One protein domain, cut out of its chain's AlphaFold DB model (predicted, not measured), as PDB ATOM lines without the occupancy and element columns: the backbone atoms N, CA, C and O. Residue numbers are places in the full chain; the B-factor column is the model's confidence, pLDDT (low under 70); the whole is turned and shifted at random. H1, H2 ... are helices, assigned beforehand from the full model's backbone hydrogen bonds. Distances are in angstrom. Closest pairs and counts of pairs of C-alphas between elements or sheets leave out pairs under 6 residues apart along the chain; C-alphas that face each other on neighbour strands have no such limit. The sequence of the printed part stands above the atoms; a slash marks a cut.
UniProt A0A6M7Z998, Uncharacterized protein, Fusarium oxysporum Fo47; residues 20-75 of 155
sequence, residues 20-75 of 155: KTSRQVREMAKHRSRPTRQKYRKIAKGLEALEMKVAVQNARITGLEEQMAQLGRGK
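AT A GLANCE: This is residues 20 to 75 of the 155 residues of an uncharacterized protein of Fusarium oxysporum Fo47 (UniProt A0A6M7Z998). One long helix, H2, makes the length of a thin rod, and a short helix, H1, folds back along its first part as the small arm of a lopsided hairpin. The far part of H2 sticks out alone, with residues 52 to 75 standing free. The printed part has 56 residues with two named helices, H1 then H2, and no named strand; its class is all helix. It is extended, with a radius of gyration of the C-alphas of 18.8 A and spans of 65 by 13 by 8 A.

IN THESE COORDINATES: H2 holds residues 34 to 72 and measures 56.1 A from C-alpha 34 at (145.590, 100.323, 155.850) to C-alpha 72 at (177.849, 136.034, 126.929). H1, residues 22 to 28, begins with C-alpha 22 at (155.297, 109.912, 144.558) and is 10.2 A long.

HOW THE PARTS SIT: H2 touches H1 with its residues 37 to 48 alone; the closest C-alphas, those of Ala 44 and Ser 22, are 4.2 A apart. The two run opposite ways at a shallow tilt of 30 degrees, a helical hairpin with a tight link. In H1 and H2 every O i to N i+4 pair is within hydrogen-bond range.

THE WHOLE: The C-alphas farthest apart, those of Ser 33 and Lys 75, are 64.6 A apart. Without the free stretch, the body spans 26 by 13 by 8 A. The printed part has no cut. Mean pLDDT of the printed part is 94.4; residues 73 to 75 are under 70.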
ATOM      1  N   LYS A  20     160.873 106.199 142.122       92.06
ATOM      2  CA  LYS A  20     161.433 107.540 141.884       92.06
ATOM      3  C   LYS A  20     160.412 108.656 142.058       92.06
ATOM      4  O   LYS A  20     160.790 109.798 142.281       92.06
ATOM      5  N   THR A  21     159.126 108.330 141.939       94.75
ATOM      6  CA  THR A  21     158.042 109.319 141.987       94.75
ATOM      7  C   THR A  21     157.018 108.990 143.057       94.75
ATOM      8  O   THR A  21     156.726 107.826 143.359       94.75
ATOM      9  N   SER A  22     156.402 110.036 143.601       96.81
ATOM     10  CA  SER A  22     155.297 109.912 144.558       96.81
ATOM     11  C   SER A  22     154.138 109.049 144.030       96.81
ATOM     12  O   SER A  22     153.531 108.275 144.778       96.81
ATOM     13  N   ARG A  23     153.861 109.126 142.721       96.38
ATOM     14  CA  ARG A  23     152.840 108.332 142.023       96.38
ATOM     15  C   ARG A  23     153.134 106.835 142.081       96.38
ATOM     16  O   ARG A  23     152.246 106.079 142.468       96.38
ATOM     17  N   GLN A  24     154.367 106.425 141.781       95.94
ATOM     18  CA  GLN A  24     154.788 105.020 141.868       95.94
ATOM     19  C   GLN A  24     154.605 104.481 143.292       95.94
ATOM     20  O   GLN A  24     154.035 103.410 143.491       95.94
ATOM     21  N   VAL A  25     154.977 105.266 144.308       96.81
ATOM     22  CA  VAL A  25     154.766 104.891 145.717       96.81
ATOM     23  C   VAL A  25     153.281 104.700 146.045       96.81
ATOM     24  O   VAL A  25     152.908 103.742 146.725       96.81
ATOM     25  N   ARG A  26     152.408 105.591 145.564       96.38
ATOM     26  CA  ARG A  26     150.952 105.480 145.771       96.38
ATOM     27  C   ARG A  26     150.373 104.245 145.075       96.38
ATOM     28  O   ARG A  26     149.512 103.582 145.654       96.38
ATOM     29  N   GLU A  27     150.859 103.927 143.882       96.56
ATOM     30  CA  GLU A  27     150.433 102.778 143.083       96.56
ATOM     31  C   GLU A  27     150.794 101.446 143.749       96.56
ATOM     32  O   GLU A  27     149.915 100.607 143.957       96.56
ATOM     33  N   MET A  28     152.028 101.307 144.245       94.50
ATOM     34  CA  MET A  28     152.456 100.130 145.018       94.50
ATOM     35  C   MET A  28     151.609  99.878 146.275       94.50
ATOM     36  O   MET A  28     151.462  98.742 146.735       94.50
ATOM     37  N   ALA A  29     151.060 100.942 146.861       95.75
ATOM     38  CA  ALA A  29     150.274 100.884 148.088       95.75
ATOM     39  C   ALA A  29     148.771 100.662 147.857       95.75
ATOM     40  O   ALA A  29     148.041 100.454 148.831       95.75
ATOM     41  N   LYS A  30     148.299 100.720 146.605       95.88
ATOM     42  CA  LYS A  30     146.871 100.746 146.241       95.88
ATOM     43  C   LYS A  30     146.086  99.566 146.816       95.88
ATOM     44  O   LYS A  30     144.987  99.758 147.328       95.88
ATOM     45  N   HIS A  31     146.689  98.380 146.802       96.38
ATOM     46  CA  HIS A  31     146.074  97.124 147.250       96.38
ATOM     47  C   HIS A  31     146.657  96.596 148.568       96.38
ATOM     48  O   HIS A  31     146.466  95.438 148.927       96.38
ATOM     49  N   ARG A  32     147.399  97.431 149.304       96.50
ATOM     50  CA  ARG A  32     148.012  97.044 150.581       96.50
ATOM     51  C   ARG A  32     147.094  97.384 151.757       96.50
ATOM     52  O   ARG A  32     146.186  98.212 151.659       96.50
ATOM     53  N   SER A  33     147.368  96.769 152.907       98.12
ATOM     54  CA  SER A  33     146.625  97.016 154.144       98.12
ATOM     55  C   SER A  33     146.678  98.493 154.567       98.12
ATOM     56  O   SER A  33     147.605  99.235 154.229       98.12
ATOM     57  N   ARG A  34     145.678  98.941 155.339       97.50
ATOM     58  CA  ARG A  34     145.590 100.323 155.850       97.50
ATOM     59  C   ARG A  34     146.879 100.825 156.528       97.50
ATOM     60  O   ARG A  34     147.294 101.931 156.163       97.50
ATOM     61  N   PRO A  35     147.528 100.084 157.452       97.94
ATOM     62  CA  PRO A  35     148.762 100.559 158.082       97.94
ATOM     63  C   PRO A  35     149.910 100.701 157.074       97.94
ATOM     64  O   PRO A  35     150.631 101.697 157.097       97.94
ATOM     65  N   THR A  36     150.041  99.773 156.124       97.00
ATOM     66  CA  THR A  36     151.051  99.859 155.060       97.00
ATOM     67  C   THR A  36     150.785 101.058 154.154       97.00
ATOM     68  O   THR A  36     151.677 101.872 153.931       97.00
ATOM     69  N   ARG A  37     149.536 101.274 153.727       97.56
ATOM     70  CA  ARG A  37     149.166 102.438 152.908       97.56
ATOM     71  C   ARG A  37     149.484 103.769 153.596       97.56
ATOM     72  O   ARG A  37     149.880 104.718 152.925       97.56
ATOM     73  N   GLN A  38     149.342 103.863 154.921       97.88
ATOM     74  CA  GLN A  38     149.735 105.062 155.673       97.88
ATOM     75  C   GLN A  38     151.249 105.312 155.636       97.88
ATOM     76  O   GLN A  38     151.654 106.459 155.451       97.88
ATOM     77  N   LYS A  39     152.078 104.264 155.755       97.62
ATOM     78  CA  LYS A  39     153.542 104.380 155.617       97.62
ATOM     79  C   LYS A  39     153.920 104.902 154.226       97.62
ATOM     80  O   LYS A  39     154.620 105.903 154.118       97.62
ATOM     81  N   TYR A  40     153.356 104.311 153.175       97.38
ATOM     82  CA  TYR A  40     153.610 104.725 151.792       97.38
ATOM     83  C   TYR A  40     153.104 106.145 151.500       97.38
ATOM     84  O   TYR A  40     153.765 106.899 150.797       97.38
ATOM     85  N   ARG A  41     151.982 106.574 152.100       97.38
ATOM     86  CA  ARG A  41     151.519 107.971 152.004       97.38
ATOM     87  C   ARG A  41     152.529 108.972 152.567       97.38
ATOM     88  O   ARG A  41     152.661 110.049 151.999       97.38
ATOM     89  N   LYS A  42     153.223 108.651 153.666       98.00
ATOM     90  CA  LYS A  42     154.276 109.526 154.218       98.00
ATOM     91  C   LYS A  42     155.445 109.657 153.240       98.00
ATOM     92  O   LYS A  42     155.897 110.767 152.994       98.00
ATOM     93  N   ILE A  43     155.862 108.539 152.645       96.81
ATOM     94  CA  ILE A  43     156.936 108.506 151.643       96.81
ATOM     95  C   ILE A  43     156.537 109.318 150.401       96.81
ATOM     96  O   ILE A  43     157.288 110.187 149.977       96.81
ATOM     97  N   ALA A  44     155.328 109.110 149.870       97.44
ATOM     98  CA  ALA A  44     154.831 109.840 148.703       97.44
ATOM     99  C   ALA A  44     154.799 111.362 148.927       97.44
ATOM    100  O   ALA A  44     155.221 112.107 148.051       97.44
ATOM    101  N   LYS A  45     154.377 111.822 150.115       98.19
ATOM    102  CA  LYS A  45     154.432 113.248 150.486       98.19
ATOM    103  C   LYS A  45     155.863 113.792 150.533       98.19
ATOM    104  O   LYS A  45     156.098 114.931 150.146       98.19
ATOM    105  N   GLY A  46     156.813 112.994 151.026       97.75
ATOM    106  CA  GLY A  46     158.229 113.363 151.034       97.75
ATOM    107  C   GLY A  46     158.785 113.523 149.619       97.75
ATOM    108  O   GLY A  46     159.479 114.498 149.346       97.75
ATOM    109  N   LEU A  47     158.418 112.615 148.711       97.06
ATOM    110  CA  LEU A  47     158.790 112.699 147.298       97.06
ATOM    111  C   LEU A  47     158.168 113.918 146.611       97.06
ATOM    112  O   LEU A  47     158.896 114.643 145.951       97.06
ATOM    113  N   GLU A  48     156.886 114.218 146.840       97.12
ATOM    114  CA  GLU A  48     156.241 115.443 146.322       97.12
ATOM    115  C   GLU A  48     157.000 116.709 146.754       97.12
ATOM    116  O   GLU A  48     157.276 117.591 145.942       97.12
ATOM    117  N   ALA A  49     157.416 116.782 148.022       97.88
ATOM    118  CA  ALA A  49     158.197 117.914 148.517       97.88
ATOM    119  C   ALA A  49     159.583 118.020 147.854       97.88
ATOM    120  O   ALA A  49     160.080 119.128 147.641       97.88
ATOM    121  N   LEU A  50     160.225 116.892 147.537       97.12
ATOM    122  CA  LEU A  50     161.493 116.876 146.803       97.12
ATOM    123  C   LEU A  50     161.299 117.264 145.334       97.12
ATOM    124  O   LEU A  50     162.063 118.082 144.834       97.12
ATOM    125  N   GLU A  51     160.261 116.753 144.675       95.81
ATOM    126  CA  GLU A  51     159.884 117.107 143.300       95.81
ATOM    127  C   GLU A  51     159.667 118.627 143.174       95.81
ATOM    128  O   GLU A  51     160.217 119.264 142.274       95.81
ATOM    129  N   MET A  52     158.970 119.243 144.136       97.31
ATOM    130  CA  MET A  52     158.796 120.701 144.201       97.31
ATOM    131  C   MET A  52     160.128 121.447 144.374       97.31
ATOM    132  O   MET A  52     160.363 122.447 143.698       97.31
ATOM    133  N   LYS A  53     161.024 120.972 145.251       98.19
ATOM    134  CA  LYS A  53     162.355 121.583 145.435       98.19
ATOM    135  C   LYS A  53     163.193 121.513 144.161       98.19
ATOM    136  O   LYS A  53     163.830 122.502 143.809       98.19
ATOM    137  N   VAL A  54     163.166 120.374 143.469       97.75
ATOM    138  CA  VAL A  54     163.854 120.186 142.185       97.75
ATOM    139  C   VAL A  54     163.282 121.134 141.133       97.75
ATOM    140  O   VAL A  54     164.048 121.804 140.453       97.75
ATOM    141  N   ALA A  55     161.957 121.274 141.043       97.62
ATOM    142  CA  ALA A  55     161.327 122.211 140.114       97.62
ATOM    143  C   ALA A  55     161.756 123.669 140.370       97.62
ATOM    144  O   ALA A  55     162.124 124.377 139.435       97.62
ATOM    145  N   VAL A  56     161.780 124.102 141.637       98.44
ATOM    146  CA  VAL A  56     162.250 125.444 142.026       98.44
ATOM    147  C   VAL A  56     163.724 125.647 141.667       98.44
ATOM    148  O   VAL A  56     164.100 126.698 141.146       98.44
ATOM    149  N   GLN A  57     164.573 124.651 141.926       98.62
ATOM    150  CA  GLN A  57     165.990 124.718 141.573       98.62
ATOM    151  C   GLN A  57     166.202 124.763 140.063       98.62
ATOM    152  O   GLN A  57     166.991 125.582 139.605       98.62
ATOM    153  N   ASN A  58     165.470 123.957 139.297       98.44
ATOM    154  CA  ASN A  58     165.528 123.973 137.839       98.44
ATOM    155  C   ASN A  58     165.131 125.347 137.290       98.44
ATOM    156  O   ASN A  58     165.857 125.882 136.465       98.44
ATOM    157  N   ALA A  59     164.069 125.965 137.817       98.19
ATOM    158  CA  ALA A  59     163.676 127.325 137.439       98.19
ATOM    159  C   ALA A  59     164.764 128.370 137.759       98.19
ATOM    160  O   ALA A  59     165.011 129.302 136.991       98.19
ATOM    161  N   ARG A  60     165.457 128.214 138.896       98.38
ATOM    162  CA  ARG A  60     166.599 129.066 139.252       98.38
ATOM    163  C   ARG A  60     167.784 128.849 138.312       98.38
ATOM    164  O   ARG A  60     168.413 129.826 137.923       98.38
ATOM    165  N   ILE A  61     168.092 127.598 137.964       98.38
ATOM    166  CA  ILE A  61     169.159 127.250 137.020       98.38
ATOM    167  C   ILE A  61     168.859 127.873 135.659       98.38
ATOM    168  O   ILE A  61     169.698 128.615 135.164       98.38
ATOM    169  N   THR A  62     167.651 127.690 135.123       98.25
ATOM    170  CA  THR A  62     167.259 128.283 133.836       98.25
ATOM    171  C   THR A  62     167.368 129.807 133.852       98.25
ATOM    172  O   THR A  62     167.906 130.393 132.920       98.25
ATOM    173  N   GLY A  63     166.957 130.469 134.943       97.19
ATOM    174  CA  GLY A  63     167.104 131.925 135.061       97.19
ATOM    175  C   GLY A  63     168.568 132.385 135.112       97.19
ATOM    176  O   GLY A  63     168.923 133.411 134.533       97.19
ATOM    177  N   LEU A  64     169.445 131.622 135.771       97.38
ATOM    178  CA  LEU A  64     170.886 131.897 135.777       97.38
ATOM    179  C   LEU A  64     171.525 131.639 134.406       97.38
ATOM    180  O   LEU A  64     172.367 132.419 133.965       97.38
ATOM    181  N   GLU A  65     171.118 130.578 133.713       96.00
ATOM    182  CA  GLU A  65     171.570 130.265 132.355       96.00
ATOM    183  C   GLU A  65     171.189 131.374 131.368       96.00
ATOM    184  O   GLU A  65     172.022 131.791 130.563       96.00
ATOM    185  N   GLU A  66     169.980 131.929 131.474       94.75
ATOM    186  CA  GLU A  66     169.547 133.083 130.683       94.75
ATOM    187  C   GLU A  66     170.401 134.327 130.955       94.75
ATOM    188  O   GLU A  66     170.834 134.998 130.013       94.75
ATOM    189  N   GLN A  67     170.701 134.625 132.224       93.69
ATOM    190  CA  GLN A  67     171.594 135.730 132.591       93.69
ATOM    191  C   GLN A  67     173.000 135.533 132.013       93.69
ATOM    192  O   GLN A  67     173.567 136.460 131.428       93.69
ATOM    193  N   MET A  68     173.555 134.320 132.105       92.81
ATOM    194  CA  MET A  68     174.845 133.999 131.490       92.81
ATOM    195  C   MET A  68     174.801 134.132 129.967       92.81
ATOM    196  O   MET A  68     175.745 134.654 129.376       92.81
ATOM    197  N   ALA A  69     173.709 133.725 129.318       89.50
ATOM    198  CA  ALA A  69     173.534 133.887 127.880       89.50
ATOM    199  C   ALA A  69     173.452 135.369 127.472       89.50
ATOM    200  O   ALA A  69     173.983 135.745 126.427       89.50
ATOM    201  N   GLN A  70     172.834 136.231 128.285       86.94
ATOM    202  CA  GLN A  70     172.798 137.678 128.045       86.94
ATOM    203  C   GLN A  70     174.176 138.327 128.212       86.94
ATOM    204  O   GLN A  70     174.583 139.111 127.356       86.94
ATOM    205  N   LEU A  71     174.918 137.975 129.266       84.56
ATOM    206  CA  LEU A  71     176.286 138.461 129.482       84.56
ATOM    207  C   LEU A  71     177.254 137.940 128.406       84.56
ATOM    208  O   LEU A  71     178.114 138.677 127.926       84.56
ATOM    209  N   GLY A  72     177.082 136.682 127.992       72.94
ATOM    210  CA  GLY A  72     177.849 136.034 126.929       72.94
ATOM    211  C   GLY A  72     177.536 136.563 125.528       72.94
ATOM    212  O   GLY A  72     178.373 136.454 124.629       72.94
ATOM    213  N   ARG A  73     176.381 137.217 125.325       66.56
ATOM    214  CA  ARG A  73     176.106 138.045 124.139       66.56
ATOM    215  C   ARG A  73     176.910 139.341 124.236       66.56
ATOM    216  O   ARG A  73     176.367 140.436 124.358       66.56
ATOM    217  N   GLY A  74     178.231 139.228 124.120       69.44
ATOM    218  CA  GLY A  74     179.076 140.381 123.861       69.44
ATOM    219  C   GLY A  74     178.540 141.094 122.622       69.44
ATOM    220  O   GLY A  74     178.442 140.486 121.553       69.44
ATOM    221  N   LYS A  75     178.169 142.377 122.753       69.44
ATOM    222  CA  LYS A  75     177.926 143.245 121.595       69.44
ATOM    223  C   LYS A  75     179.167 143.123 120.717       69.44
ATOM    224  O   LYS A  75     180.221 143.651 121.070       69.44
TER     225      LYS A  75